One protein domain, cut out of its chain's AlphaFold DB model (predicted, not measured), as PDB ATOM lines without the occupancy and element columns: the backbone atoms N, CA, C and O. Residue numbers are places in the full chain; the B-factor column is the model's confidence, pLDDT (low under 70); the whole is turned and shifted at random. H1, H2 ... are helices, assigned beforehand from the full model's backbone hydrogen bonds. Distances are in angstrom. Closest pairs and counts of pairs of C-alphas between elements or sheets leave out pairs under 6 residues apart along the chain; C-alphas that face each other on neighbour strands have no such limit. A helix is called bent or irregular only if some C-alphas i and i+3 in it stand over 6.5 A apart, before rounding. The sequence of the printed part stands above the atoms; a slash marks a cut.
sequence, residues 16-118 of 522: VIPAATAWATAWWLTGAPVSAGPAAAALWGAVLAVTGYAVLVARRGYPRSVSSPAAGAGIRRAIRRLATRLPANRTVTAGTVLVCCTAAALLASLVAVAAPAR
ATOM      1  N   VAL A  16     184.823 219.390 199.984       87.25
ATOM      2  CA  VAL A  16     184.702 220.622 199.177       87.25
ATOM      3  C   VAL A  16     184.764 221.871 200.058       87.25
ATOM      4  O   VAL A  16     185.487 222.808 199.735       87.25
ATOM      5  N   ILE A  17     184.074 221.878 201.204       88.25
ATOM      6  CA  ILE A  17     184.068 223.025 202.130       88.25
ATOM      7  C   ILE A  17     185.444 223.206 202.817       88.25
ATOM      8  O   ILE A  17     185.969 224.322 202.787       88.25
ATOM      9  N   PRO A  18     186.098 222.155 203.362       88.75
ATOM     10  CA  PRO A  18     187.497 222.228 203.795       88.75
ATOM     11  C   PRO A  18     188.475 222.713 202.719       88.75
ATOM     12  O   PRO A  18     189.337 223.537 203.007       88.75
ATOM     13  N   ALA A  19     188.339 222.251 201.473       87.62
ATOM     14  CA  ALA A  19     189.203 222.686 200.379       87.62
ATOM     15  C   ALA A  19     188.971 224.164 200.020       87.62
ATOM     16  O   ALA A  19     189.930 224.921 199.905       87.62
ATOM     17  N   ALA A  20     187.713 224.600 199.906       91.44
ATOM     18  CA  ALA A  20     187.369 225.988 199.607       91.44
ATOM     19  C   ALA A  20     187.824 226.953 200.716       91.44
ATOM     20  O   ALA A  20     188.381 228.007 200.424       91.44
ATOM     21  N   THR A  21     187.650 226.579 201.989       92.19
ATOM     22  CA  THR A  21     188.139 227.383 203.126       92.19
ATOM     23  C   THR A  21     189.665 227.438 203.181       92.19
ATOM     24  O   THR A  21     190.215 228.505 203.452       92.19
ATOM     25  N   ALA A  22     190.358 226.344 202.852       91.44
ATOM     26  CA  ALA A  22     191.810 226.332 202.706       91.44
ATOM     27  C   ALA A  22     192.280 227.290 201.593       91.44
ATOM     28  O   ALA A  22     193.105 228.165 201.849       91.44
ATOM     29  N   TRP A  23     191.706 227.200 200.389       93.12
ATOM     30  CA  TRP A  23     192.024 228.098 199.269       93.12
ATOM     31  C   TRP A  23     191.732 229.573 199.578       93.12
ATOM     32  O   TRP A  23     192.584 230.424 199.329       93.12
ATOM     33  N   ALA A  24     190.576 229.881 200.171       93.69
ATOM     34  CA  ALA A  24     190.226 231.243 200.572       93.69
ATOM     35  C   ALA A  24     191.185 231.800 201.641       93.69
ATOM     36  O   ALA A  24     191.598 232.954 201.556       93.69
ATOM     37  N   THR A  25     191.588 230.971 202.612       92.56
ATOM     38  CA  THR A  25     192.578 231.354 203.635       92.56
ATOM     39  C   THR A  25     193.945 231.622 203.009       92.56
ATOM     40  O   THR A  25     194.582 232.614 203.349       92.56
ATOM     41  N   ALA A  26     194.388 230.762 202.085       89.69
ATOM     42  CA  ALA A  26     195.652 230.939 201.380       89.69
ATOM     43  C   ALA A  26     195.664 232.251 200.584       89.69
ATOM     44  O   ALA A  26     196.561 233.055 200.798       89.69
ATOM     45  N   TRP A  27     194.642 232.505 199.755       90.81
ATOM     46  CA  TRP A  27     194.507 233.747 198.980       90.81
ATOM     47  C   TRP A  27     194.521 234.985 199.889       90.81
ATOM     48  O   TRP A  27     195.344 235.881 199.699       90.81
ATOM     49  N   TRP A  28     193.655 235.029 200.905       92.81
ATOM     50  CA  TRP A  28     193.566 236.190 201.794       92.81
ATOM     51  C   TRP A  28     194.896 236.479 202.504       92.81
ATOM     52  O   TRP A  28     195.359 237.618 202.530       92.81
ATOM     53  N   LEU A  29     195.546 235.449 203.052       92.31
ATOM     54  CA  LEU A  29     196.770 235.633 203.828       92.31
ATOM     55  C   LEU A  29     198.014 235.864 202.965       92.31
ATOM     56  O   LEU A  29     198.928 236.529 203.444       92.31
ATOM     57  N   THR A  30     198.072 235.398 201.711       87.81
ATOM     58  CA  THR A  30     199.181 235.767 200.813       87.81
ATOM     59  C   THR A  30     199.099 237.222 200.356       87.81
ATOM     60  O   THR A  30     200.146 237.850 200.220       87.81
ATOM     61  N   GLY A  31     197.890 237.777 200.191       88.56
ATOM     62  CA  GLY A  31     197.684 239.211 199.937       88.56
ATOM     63  C   GLY A  31     197.830 240.102 201.182       88.56
ATOM     64  O   GLY A  31     198.180 241.272 201.070       88.56
ATOM     65  N   ALA A  32     197.606 239.564 202.385       89.50
ATOM     66  CA  ALA A  32     197.707 240.304 203.648       89.50
ATOM     67  C   ALA A  32     198.550 239.564 204.713       89.50
ATOM     68  O   ALA A  32     198.039 239.252 205.798       89.50
ATOM     69  N   PRO A  33     199.854 239.303 204.470       88.06
ATOM     70  CA  PRO A  33     200.678 238.434 205.321       88.06
ATOM     71  C   PRO A  33     200.858 238.955 206.751       88.06
ATOM     72  O   PRO A  33     201.013 238.160 207.676       88.06
ATOM     73  N   VAL A  34     200.747 240.271 206.968       88.75
ATOM     74  CA  VAL A  34     200.747 240.891 208.308       88.75
ATOM     75  C   VAL A  34     199.639 240.347 209.221       88.75
ATOM     76  O   VAL A  34     199.801 240.313 210.439       88.75
ATOM     77  N   SER A  35     198.529 239.870 208.647       90.81
ATOM     78  CA  SER A  35     197.412 239.283 209.394       90.81
ATOM     79  C   SER A  35     197.592 237.791 209.708       90.81
ATOM     80  O   SER A  35     196.875 237.261 210.557       90.81
ATOM     81  N   ALA A  36     198.565 237.110 209.088       91.00
ATOM     82  CA  ALA A  36     198.719 235.657 209.186       91.00
ATOM     83  C   ALA A  36     199.087 235.176 210.599       91.00
ATOM     84  O   ALA A  36     198.536 234.180 211.061       91.00
ATOM     85  N   GLY A  37     199.953 235.904 211.315       91.50
ATOM     86  CA  GLY A  37     200.307 235.594 212.708       91.50
ATOM     87  C   GLY A  37     199.102 235.671 213.663       91.50
ATOM     88  O   GLY A  37     198.766 234.663 214.291       91.50
ATOM     89  N   PRO A  38     198.403 236.822 213.745       94.19
ATOM     90  CA  PRO A  38     197.171 236.955 214.526       94.19
ATOM     91  C   PRO A  38     196.077 235.954 214.126       94.19
ATOM     92  O   PRO A  38     195.452 235.350 214.998       94.19
ATOM     93  N   ALA A  39     195.878 235.718 212.822       92.31
ATOM     94  CA  ALA A  39     194.907 234.744 212.326       92.31
ATOM     95  C   ALA A  39     195.255 233.310 212.760       92.31
ATOM     96  O   ALA A  39     194.380 232.589 213.238       92.31
ATOM     97  N   ALA A  40     196.527 232.904 212.664       93.25
ATOM     98  CA  ALA A  40     196.987 231.599 213.133       93.25
ATOM     99  C   ALA A  40     196.732 231.421 214.637       93.25
ATOM    100  O   ALA A  40     196.181 230.399 215.043       93.25
ATOM    101  N   ALA A  41     197.071 232.425 215.455       94.06
ATOM    102  CA  ALA A  41     196.848 232.387 216.899       94.06
ATOM    103  C   ALA A  41     195.353 232.262 217.254       94.06
ATOM    104  O   ALA A  41     194.982 231.409 218.064       94.06
ATOM    105  N   ALA A  42     194.486 233.051 216.610       94.06
ATOM    106  CA  ALA A  42     193.040 233.000 216.824       94.06
ATOM    107  C   ALA A  42     192.429 231.650 216.399       94.06
ATOM    108  O   ALA A  42     191.647 231.057 217.146       94.06
ATOM    109  N   LEU A  43     192.814 231.128 215.228       94.06
ATOM    110  CA  LEU A  43     192.312 229.853 214.710       94.06
ATOM    111  C   LEU A  43     192.789 228.662 215.553       94.06
ATOM    112  O   LEU A  43     191.979 227.796 215.887       94.06
ATOM    113  N   TRP A  44     194.059 228.634 215.975       95.38
ATOM    114  CA  TRP A  44     194.547 227.624 216.919       95.38
ATOM    115  C   TRP A  44     193.851 227.726 218.280       95.38
ATOM    116  O   TRP A  44     193.472 226.697 218.838       95.38
ATOM    117  N   GLY A  45     193.605 228.941 218.782       93.06
ATOM    118  CA  GLY A  45     192.815 229.171 219.993       93.06
ATOM    119  C   GLY A  45     191.407 228.573 219.896       93.06
ATOM    120  O   GLY A  45     190.987 227.843 220.793       93.06
ATOM    121  N   ALA A  46     190.710 228.791 218.777       90.12
ATOM    122  CA  ALA A  46     189.392 228.208 218.522       90.12
ATOM    123  C   ALA A  46     189.431 226.667 218.438       90.12
ATOM    124  O   ALA A  46     188.615 225.993 219.071       90.12
ATOM    125  N   VAL A  47     190.405 226.093 217.720       91.81
ATOM    126  CA  VAL A  47     190.606 224.632 217.619       91.81
ATOM    127  C   VAL A  47     190.865 224.013 218.998       91.81
ATOM    128  O   VAL A  47     190.259 222.992 219.342       91.81
ATOM    129  N   LEU A  48     191.715 224.639 219.818       92.44
ATOM    130  CA  LEU A  48     192.016 224.196 221.181       92.44
ATOM    131  C   LEU A  48     190.805 224.332 222.113       92.44
ATOM    132  O   LEU A  48     190.537 223.408 222.879       92.44
ATOM    133  N   ALA A  49     190.035 225.420 222.019       88.38
ATOM    134  CA  ALA A  49     188.829 225.627 222.819       88.38
ATOM    135  C   ALA A  49     187.738 224.587 222.503       88.38
ATOM    136  O   ALA A  49     187.212 223.950 223.418       88.38
ATOM    137  N   VAL A  50     187.446 224.345 221.219       86.06
ATOM    138  CA  VAL A  50     186.461 223.337 220.779       86.06
ATOM    139  C   VAL A  50     186.897 221.927 221.190       86.06
ATOM    140  O   VAL A  50     186.104 221.165 221.749       86.06
ATOM    141  N   THR A  51     188.172 221.586 220.980       84.62
ATOM    142  CA  THR A  51     188.721 220.272 221.356       84.62
ATOM    143  C   THR A  51     188.732 220.084 222.877       84.62
ATOM    144  O   THR A  51     188.324 219.035 223.379       84.62
ATOM    145  N   GLY A  52     189.134 221.111 223.630       85.44
ATOM    146  CA  GLY A  52     189.143 221.118 225.093       85.44
ATOM    147  C   GLY A  52     187.742 220.981 225.689       85.44
ATOM    148  O   GLY A  52     187.541 220.166 226.591       85.44
ATOM    149  N   TYR A  53     186.753 221.692 225.139       82.69
ATOM    150  CA  TYR A  53     185.348 221.555 225.524       82.69
ATOM    151  C   TYR A  53     184.826 220.134 225.267       82.69
ATOM    152  O   TYR A  53     184.255 219.518 226.168       82.69
ATOM    153  N   ALA A  54     185.090 219.563 224.085       80.38
ATOM    154  CA  ALA A  54     184.697 218.190 223.765       80.38
ATOM    155  C   ALA A  54     185.319 217.162 224.734       80.38
ATOM    156  O   ALA A  54     184.628 216.254 225.204       80.38
ATOM    157  N   VAL A  55     186.596 217.332 225.103       80.25
ATOM    158  CA  VAL A  55     187.272 216.502 226.117       80.25
ATOM    159  C   VAL A  55     186.666 216.699 227.511       80.25
ATOM    160  O   VAL A  55     186.489 215.724 228.241       80.25
ATOM    161  N   LEU A  56     186.311 217.927 227.897       81.50
ATOM    162  CA  LEU A  56     185.720 218.225 229.203       81.50
ATOM    163  C   LEU A  56     184.300 217.651 229.342       81.50
ATOM    164  O   LEU A  56     183.980 217.063 230.376       81.50
ATOM    165  N   VAL A  57     183.479 217.725 228.289       77.44
ATOM    166  CA  VAL A  57     182.166 217.057 228.227       77.44
ATOM    167  C   VAL A  57     182.328 215.533 228.280       77.44
ATOM    168  O   VAL A  57     181.645 214.872 229.063       77.44
ATOM    169  N   ALA A  58     183.284 214.969 227.531       71.69
ATOM    170  CA  ALA A  58     183.591 213.538 227.574       71.69
ATOM    171  C   ALA A  58     184.051 213.064 228.967       71.69
ATOM    172  O   ALA A  58     183.685 211.966 229.383       71.69
ATOM    173  N   ARG A  59     184.806 213.893 229.707       77.38
ATOM    174  CA  ARG A  59     185.221 213.625 231.096       77.38
ATOM    175  C   ARG A  59     184.065 213.742 232.093       77.38
ATOM    176  O   ARG A  59     183.954 212.886 232.961       77.38
ATOM    177  N   ARG A  60     183.187 214.747 231.967       73.62
ATOM    178  CA  ARG A  60     181.989 214.892 232.827       73.62
ATOM    179  C   ARG A  60     180.989 213.744 232.644       73.62
ATOM    180  O   ARG A  60     180.312 213.379 233.595       73.62
ATOM    181  N   GLY A  61     180.919 213.154 231.449       62.62
ATOM    182  CA  GLY A  61     180.099 211.972 231.162       62.62
ATOM    183  C   GLY A  61     180.706 210.626 231.585       62.62
ATOM    184  O   GLY A  61     180.109 209.591 231.286       62.62
ATOM    185  N   TYR A  62     181.879 210.616 232.229       52.75
ATOM    186  CA  TYR A  62     182.579 209.402 232.650       52.75
ATOM    187  C   TYR A  62     182.553 209.270 234.185       52.75
ATOM    188  O   TYR A  62     183.176 210.089 234.866       52.75
ATOM    189  N   PRO A  63     181.876 208.257 234.767       51.66
ATOM    190  CA  PRO A  63     182.000 207.987 236.196       51.66
ATOM    191  C   PRO A  63     183.457 207.627 236.520       51.66
ATOM    192  O   PRO A  63     184.105 206.882 235.782       51.66
ATOM    193  N   ARG A  64     183.986 208.172 237.622       53.25
ATOM    194  CA  ARG A  64     185.415 208.084 237.992       53.25
ATOM    195  C   ARG A  64     185.885 206.683 238.432       53.25
ATOM    196  O   ARG A  64     187.054 206.522 238.757       53.25
ATOM    197  N   SER A  65     185.010 205.679 238.437       48.91
ATOM    198  CA  SER A  65     185.196 204.391 239.118       48.91
ATOM    199  C   SER A  65     185.449 203.192 238.186       48.91
ATOM    200  O   SER A  65     184.818 202.152 238.349       48.91
ATOM    201  N   VAL A  66     186.369 203.297 237.215       48.75
ATOM    202  CA  VAL A  66     186.930 202.101 236.544       48.75
ATOM    203  C   VAL A  66     188.432 202.258 236.284       48.75
ATOM    204  O   VAL A  66     188.869 202.713 235.226       48.75
ATOM    205  N   SER A  67     189.235 201.828 237.252       50.28
ATOM    206  CA  SER A  67     190.677 201.595 237.129       50.28
ATOM    207  C   SER A  67     190.946 200.327 236.303       50.28
ATOM    208  O   SER A  67     191.091 199.233 236.835       50.28
ATOM    209  N   SER A  68     190.994 200.454 234.974       52.41
ATOM    210  CA  SER A  68     191.306 199.339 234.064       52.41
ATOM    211  C   SER A  68     191.956 199.855 232.765       52.41
ATOM    212  O   SER A  68     191.566 200.927 232.294       52.41
ATOM    213  N   PRO A  69     192.928 199.146 232.144       48.78
ATOM    214  CA  PRO A  69     193.784 199.679 231.066       48.78
ATOM    215  C   PRO A  69     193.094 199.919 229.701       48.78
ATOM    216  O   PRO A  69     193.749 200.111 228.680       48.78
ATOM    217  N   ALA A  70     191.762 199.981 229.655       52.81
ATOM    218  CA  ALA A  70     190.959 200.188 228.450       52.81
ATOM    219  C   ALA A  70     190.773 201.674 228.048       52.81
ATOM    220  O   ALA A  70     189.789 202.023 227.387       52.81
ATOM    221  N   ALA A  71     191.703 202.571 228.406       53.25
ATOM    222  CA  ALA A  71     191.582 204.022 228.191       53.25
ATOM    223  C   ALA A  71     191.272 204.411 226.725       53.25
ATOM    224  O   ALA A  71     190.401 205.242 226.456       53.25
ATOM    225  N   GLY A  72     191.901 203.732 225.757       50.84
ATOM    226  CA  GLY A  72     191.644 203.929 224.324       50.84
ATOM    227  C   GLY A  72     190.280 203.414 223.834       50.84
ATOM    228  O   GLY A  72     189.816 203.808 222.763       50.84
ATOM    229  N   ALA A  73     189.602 202.538 224.581       57.78
ATOM    230  CA  ALA A  73     188.212 202.170 224.312       57.78
ATOM    231  C   ALA A  73     187.240 203.212 224.891       57.78
ATOM    232  O   ALA A  73     186.225 203.506 224.260       57.78
ATOM    233  N   GLY A  74     187.573 203.807 226.043       58.62
ATOM    234  CA  GLY A  74     186.742 204.804 226.716       58.62
ATOM    235  C   GLY A  74     186.535 206.078 225.901       58.62
ATOM    236  O   GLY A  74     185.393 206.469 225.671       58.62
ATOM    237  N   ILE A  75     187.605 206.653 225.342       59.59
ATOM    238  CA  ILE A  75     187.518 207.833 224.457       59.59
ATOM    239  C   ILE A  75     186.601 207.545 223.252       59.59
ATOM    240  O   ILE A  75     185.689 208.314 222.954       59.59
ATOM    241  N   ARG A  76     186.752 206.374 222.615       59.81
ATOM    242  CA  ARG A  76     185.909 205.939 221.483       59.81
ATOM    243  C   ARG A  76     184.454 205.631 221.871       59.81
ATOM    244  O   ARG A  76     183.595 205.612 220.990       59.81
ATOM    245  N   ARG A  77     184.150 205.359 223.145       62.53
ATOM    246  CA  ARG A  77     182.769 205.241 223.659       62.53
ATOM    247  C   ARG A  77     182.194 206.613 224.023       62.53
ATOM    248  O   ARG A  77     181.034 206.860 223.720       62.53
ATOM    249  N   ALA A  78     182.996 207.515 224.590       60.56
ATOM    250  CA  ALA A  78     182.587 208.877 224.925       60.56
ATOM    251  C   ALA A  78     182.269 209.714 223.674       60.56
ATOM    252  O   ALA A  78     181.207 210.326 223.620       60.56
ATOM    253  N   ILE A  79     183.110 209.653 222.632       63.72
ATOM    254  CA  ILE A  79     182.841 210.299 221.332       63.72
ATOM    255  C   ILE A  79     181.530 209.773 220.729       63.72
ATOM    256  O   ILE A  79     180.692 210.564 220.305       63.72
ATOM    257  N   ARG A  80     181.298 208.451 220.761       63.34
ATOM    258  CA  ARG A  80     180.027 207.859 220.308       63.34
ATOM    259  C   ARG A  80     178.829 208.314 221.146       63.34
ATOM    260  O   ARG A  80     177.808 208.652 220.568       63.34
ATOM    261  N   ARG A  81     178.953 208.397 222.476       61.00
ATOM    262  CA  ARG A  81     177.876 208.886 223.361       61.00
ATOM    263  C   ARG A  81     177.576 210.378 223.187       61.00
ATOM    264  O   ARG A  81     176.423 210.780 223.316       61.00
ATOM    265  N   LEU A  82     178.581 211.194 222.871       58.62
ATOM    266  CA  LEU A  82     178.383 212.596 222.498       58.62
ATOM    267  C   LEU A  82     177.680 212.700 221.135       58.62
ATOM    268  O   LEU A  82     176.728 213.464 220.995       58.62
ATOM    269  N   ALA A  83     178.072 211.860 220.173       59.28
ATOM    270  CA  ALA A  83     177.428 211.765 218.865       59.28
ATOM    271  C   ALA A  83     175.981 211.236 218.906       59.28
ATOM    272  O   ALA A  83     175.219 211.559 218.006       59.28
ATOM    273  N   THR A  84     175.581 210.481 219.938       58.03
ATOM    274  CA  THR A  84     174.173 210.091 220.161       58.03
ATOM    275  C   THR A  84     173.359 211.116 220.957       58.03
ATOM    276  O   THR A  84     172.139 211.024 220.973       58.03
ATOM    277  N   ARG A  85     173.999 212.067 221.658       55.62
ATOM    278  CA  ARG A  85     173.309 213.133 222.419       55.62
ATOM    279  C   ARG A  85     173.089 214.413 221.615       55.62
ATOM    280  O   ARG A  85     172.251 215.228 221.981       55.62
ATOM    281  N   LEU A  86     173.847 214.600 220.540       55.06
ATOM    282  CA  LEU A  86     173.639 215.659 219.559       55.06
ATOM    283  C   LEU A  86     172.908 215.061 218.347       55.06
ATOM    284  O   LEU A  86     173.271 213.963 217.927       55.06
ATOM    285  N   PRO A  87     171.920 215.749 217.743       55.66
ATOM    286  CA  PRO A  87     171.318 215.281 216.496       55.66
ATOM    287  C   PRO A  87     172.413 215.143 215.431       55.66
ATOM    288  O   PRO A  87     173.251 216.036 215.301       55.66
ATOM    289  N   ALA A  88     172.405 214.044 214.670       59.44
ATOM    290  CA  ALA A  88     173.530 213.615 213.825       59.44
ATOM    291  C   ALA A  88     174.049 214.686 212.841       59.44
ATOM    292  O   ALA A  88     175.230 214.708 212.506       59.44
ATOM    293  N   ASN A  89     173.192 215.621 212.422       64.38
ATOM    294  CA  ASN A  89     173.589 216.760 211.598       64.38
ATOM    295  C   ASN A  89     174.593 217.692 212.327       64.38
ATOM    296  O   ASN A  89     175.604 218.083 211.752       64.38
ATOM    297  N   ARG A  90     174.389 217.973 213.626       69.06
ATOM    298  CA  ARG A  90     175.264 218.856 214.431       69.06
ATOM    299  C   ARG A  90     176.664 218.284 214.665       69.06
ATOM    300  O   ARG A  90     177.609 219.053 214.806       69.06
ATOM    301  N   THR A  91     176.828 216.961 214.724       69.75
ATOM    302  CA  THR A  91     178.161 216.347 214.875       69.75
ATOM    303  C   THR A  91     178.940 216.323 213.567       69.75
ATOM    304  O   THR A  91     180.155 216.522 213.590       69.75
ATOM    305  N   VAL A  92     178.259 216.155 212.429       72.62
ATOM    306  CA  VAL A  92     178.876 216.280 211.102       72.62
ATOM    307  C   VAL A  92     179.299 217.725 210.838       72.62
ATOM    308  O   VAL A  92     180.452 217.948 210.479       72.62
ATOM    309  N   THR A  93     178.435 218.718 211.087       77.31
ATOM    310  CA  THR A  93     178.801 220.132 210.887       77.31
ATOM    311  C   THR A  93     179.923 220.581 211.821       77.31
ATOM    312  O   THR A  93     180.869 221.207 211.349       77.31
ATOM    313  N   ALA A  94     179.898 220.202 213.105       78.38
ATOM    314  CA  ALA A  94     180.993 220.497 214.035       78.38
ATOM    315  C   ALA A  94     182.328 219.861 213.599       78.38
ATOM    316  O   ALA A  94     183.375 220.499 213.702       78.38
ATOM    317  N   GLY A  95     182.295 218.631 213.070       82.06
ATOM    318  CA  GLY A  95     183.470 217.972 212.495       82.06
ATOM    319  C   GLY A  95     184.030 218.726 211.287       82.06
ATOM    320  O   GLY A  95     185.224 219.017 211.251       82.06
ATOM    321  N   THR A  96     183.173 219.107 210.333       84.50
ATOM    322  CA  THR A  96     183.579 219.890 209.156       84.50
ATOM    323  C   THR A  96     184.161 221.245 209.556       84.50
ATOM    324  O   THR A  96     185.238 221.593 209.081       84.50
ATOM    325  N   VAL A  97     183.519 221.981 210.472       86.62
ATOM    326  CA  VAL A  97     184.023 223.275 210.972       86.62
ATOM    327  C   VAL A  97     185.398 223.117 211.624       86.62
ATOM    328  O   VAL A  97     186.303 223.883 211.306       86.62
ATOM    329  N   LEU A  98     185.600 222.097 212.467       88.44
ATOM    330  CA  LEU A  98     186.899 221.837 213.094       88.44
ATOM    331  C   LEU A  98     187.997 221.550 212.055       88.44
ATOM    332  O   LEU A  98     189.114 222.050 212.194       88.44
ATOM    333  N   VAL A  99     187.684 220.792 210.998       89.94
ATOM    334  CA  VAL A  99     188.615 220.535 209.886       89.94
ATOM    335  C   VAL A  99     188.929 221.826 209.123       89.94
ATOM    336  O   VAL A  99     190.104 222.094 208.883       89.94
ATOM    337  N   CYS A 100     187.929 222.659 208.811       91.50
ATOM    338  CA  CYS A 100     188.137 223.961 208.166       91.50
ATOM    339  C   CYS A 100     189.028 224.883 209.015       91.50
ATOM    340  O   CYS A 100     190.018 225.409 208.512       91.50
ATOM    341  N   CYS A 101     188.738 225.032 210.314       91.75
ATOM    342  CA  CYS A 101     189.551 225.837 211.230       91.75
ATOM    343  C   CYS A 101     190.985 225.307 211.349       91.75
ATOM    344  O   CYS A 101     191.919 226.101 211.384       91.75
ATOM    345  N   THR A 102     191.181 223.985 211.367       93.06
ATOM    346  CA  THR A 102     192.522 223.375 211.433       93.06
ATOM    347  C   THR A 102     193.304 223.590 210.134       93.06
ATOM    348  O   THR A 102     194.475 223.961 210.179       93.06
ATOM    349  N   ALA A 103     192.668 223.412 208.971       92.31
ATOM    350  CA  ALA A 103     193.287 223.669 207.671       92.31
ATOM    351  C   ALA A 103     193.672 225.150 207.510       92.31
ATOM    352  O   ALA A 103     194.795 225.458 207.110       92.31
ATOM    353  N   ALA A 104     192.779 226.061 207.906       93.69
ATOM    354  CA  ALA A 104     193.043 227.494 207.925       93.69
ATOM    355  C   ALA A 104     194.173 227.862 208.908       93.69
ATOM    356  O   ALA A 104     195.066 228.622 208.543       93.69
ATOM    357  N   ALA A 105     194.199 227.287 210.118       93.69
ATOM    358  CA  ALA A 105     195.255 227.528 211.107       93.69
ATOM    359  C   ALA A 105     196.636 227.080 210.604       93.69
ATOM    360  O   ALA A 105     197.623 227.792 210.788       93.69
ATOM    361  N   LEU A 106     196.711 225.921 209.940       94.75
ATOM    362  CA  LEU A 106     197.943 225.404 209.338       94.75
ATOM    363  C   LEU A 106     198.447 226.310 208.208       94.75
ATOM    364  O   LEU A 106     199.630 226.638 208.185       94.75
ATOM    365  N   LEU A 107     197.562 226.758 207.314       94.50
ATOM    366  CA  LEU A 107     197.923 227.686 206.238       94.50
ATOM    367  C   LEU A 107     198.328 229.062 206.769       94.50
ATOM    368  O   LEU A 107     199.330 229.610 206.320       94.50
ATOM    369  N   ALA A 108     197.619 229.590 207.766       94.00
ATOM    370  CA  ALA A 108     197.987 230.839 208.424       94.00
ATOM    371  C   ALA A 108     199.365 230.742 209.091       94.00
ATOM    372  O   ALA A 108     200.183 231.648 208.956       94.00
ATOM    373  N   SER A 109     199.656 229.607 209.734       93.94
ATOM    374  CA  SER A 109     200.966 229.325 210.332       93.94
ATOM    375  C   SER A 109     202.066 229.230 209.263       93.94
ATOM    376  O   SER A 109     203.142 229.793 209.440       93.94
ATOM    377  N   LEU A 110     201.790 228.567 208.132       93.88
ATOM    378  CA  LEU A 110     202.715 228.467 207.000       93.88
ATOM    379  C   LEU A 110     203.029 229.846 206.405       93.88
ATOM    380  O   LEU A 110     204.198 230.164 206.216       93.88
ATOM    381  N   VAL A 111     202.013 230.676 206.149       91.50
ATOM    382  CA  VAL A 111     202.203 232.035 205.613       91.50
ATOM    383  C   VAL A 111     202.936 232.928 206.616       91.50
ATOM    384  O   VAL A 111     203.857 233.639 206.220       91.50
ATOM    385  N   ALA A 112     202.609 232.850 207.910       90.81
ATOM    386  CA  ALA A 112     203.285 233.624 208.954       90.81
ATOM    387  C   ALA A 112     204.791 233.310 209.067       90.81
ATOM    388  O   ALA A 112     205.570 234.198 209.398       90.81
ATOM    389  N   VAL A 113     205.206 232.072 208.768       90.75
ATOM    390  CA  VAL A 113     206.623 231.665 208.746       90.75
ATOM    391  C   VAL A 113     207.283 231.953 207.391       90.75
ATOM    392  O   VAL A 113     208.422 232.413 207.346       90.75
ATOM    393  N   ALA A 114     206.588 231.704 206.278       88.69
ATOM    394  CA  ALA A 114     207.159 231.810 204.936       88.69
ATOM    395  C   ALA A 114     207.238 233.253 204.408       88.69
ATOM    396  O   ALA A 114     208.189 233.588 203.704       88.69
ATOM    397  N   ALA A 115     206.275 234.122 204.736       86.69
ATOM    398  CA  ALA A 115     206.249 235.487 204.211       86.69
ATOM    399  C   ALA A 115     207.445 236.348 204.684       86.69
ATOM    400  O   ALA A 115     208.063 236.978 203.825       86.69
ATOM    401  N   PRO A 116     207.865 236.336 205.969       84.75
ATOM    402  CA  PRO A 116     209.072 237.051 206.401       84.75
ATOM    403  C   PRO A 116     210.367 236.482 205.801       84.75
ATOM    404  O   PRO A 116     211.310 237.226 205.554       84.75
ATOM    405  N   ALA A 117     210.414 235.172 205.535       85.94
ATOM    406  CA  ALA A 117     211.560 234.531 204.886       85.94
ATOM    407  C   ALA A 117     211.686 234.906 203.397       85.94
ATOM    408  O   ALA A 117     212.784 234.879 202.846       85.94
ATOM    409  N   ARG A 118     210.573 235.277 202.748       88.31
ATOM    410  CA  ARG A 118     210.525 235.642 201.325       88.31
ATOM    411  C   ARG A 118     211.181 236.990 201.018       88.31
ATOM    412  O   ARG A 118     211.729 237.151 199.931       88.31
TER     413      ARG A 118
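Overview. This is residues 16 to 118 of the 522 residues of the protein "Competence domain-containing protein" of Cryobacterium sp. MDB2-33-2 (UniProt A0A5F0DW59). Picture three helices in an up-and-down bundle, with the long H4 between the shorter H1 and the long H2; H2 and H4 spread apart away from H1, and at that wide end the short H3 stands crosswise, giving a loose, partly open frame. Residues 63 to 73 stick out beyond the wide end, and residues 84 to 90 stick out at the corner where the backbone turns from H3 into H4. The printed part has 103 residues with four named helices, in the order H1, H2, H3, H4, and no named strand; the class is all helix. The whole is loose, with a radius of gyration of the C-alphas of 17.5 A, and elongated, spanning 55 by 28 by 17 A.

Along the chain. Find C-alpha 16 at (184.702, 220.622, 199.177); from there H1, residues 16 to 31, runs 22.7 A. After one residue look for Pro 33, where H2, residues 33 to 60, sets out on its 40.7 A to C-alpha 60 at (181.989, 214.892, 232.827). H2 is irregular, but only just: C-alphas 34 and 37 are 6.9 A apart. Next comes H3, residues 71 to 85. H4, residues 88 to 118, is the longest helix, 44.8 A, and ends at C-alpha 118 at (210.525, 235.642, 201.325); it is neither bent nor irregular, but only just, with C-alphas 113 and 116 6.4 A apart.

Arrangement. Begin with the up-and-down bundle of H1, H2 and H4, in which each helix runs against the one before it in the chain. H1 and H4 touch, closest at the C-alphas of Pro 18 and Cys 100, 4.7 A apart, at a shallow tilt of 26 degrees, the same way. H2 and H4 touch, closest at the C-alphas of Ala 40 and Ala 105, 4.9 A apart, opposite ways at a shallow tilt of 34 degrees, only just short of steep. H1 and H2 are close but not clearly touching; their closest C-alphas, of Leu 29 and Ala 36, are 5.7 A apart. Now look at Ala 58, the one residue with which H2 touches H3: its C-alpha is 5.5 A from that of Ala 78, the closest pair, and the helices are about perpendicular at 86 degrees. H3 and H4 are close but not clearly touching, with the closest C-alphas, of Ala 83 and Thr 91, 6.1 A apart. H1 and H3 are apart. Each O i to N i+4 pair is within hydrogen-bond range in H1, against 22 of 24 in H2, 9 of 11 in H3 and 25 of 27 in H4.

Size, cuts and confidence. The two C-alphas farthest apart, of Ser 65 and Arg 118, are 55.2 A from each other. The printed part has no cut and no long link. Read the B-factor column at residues 61 to 91: there the model's pLDDT is under 70, while the mean of the printed part is 79.2.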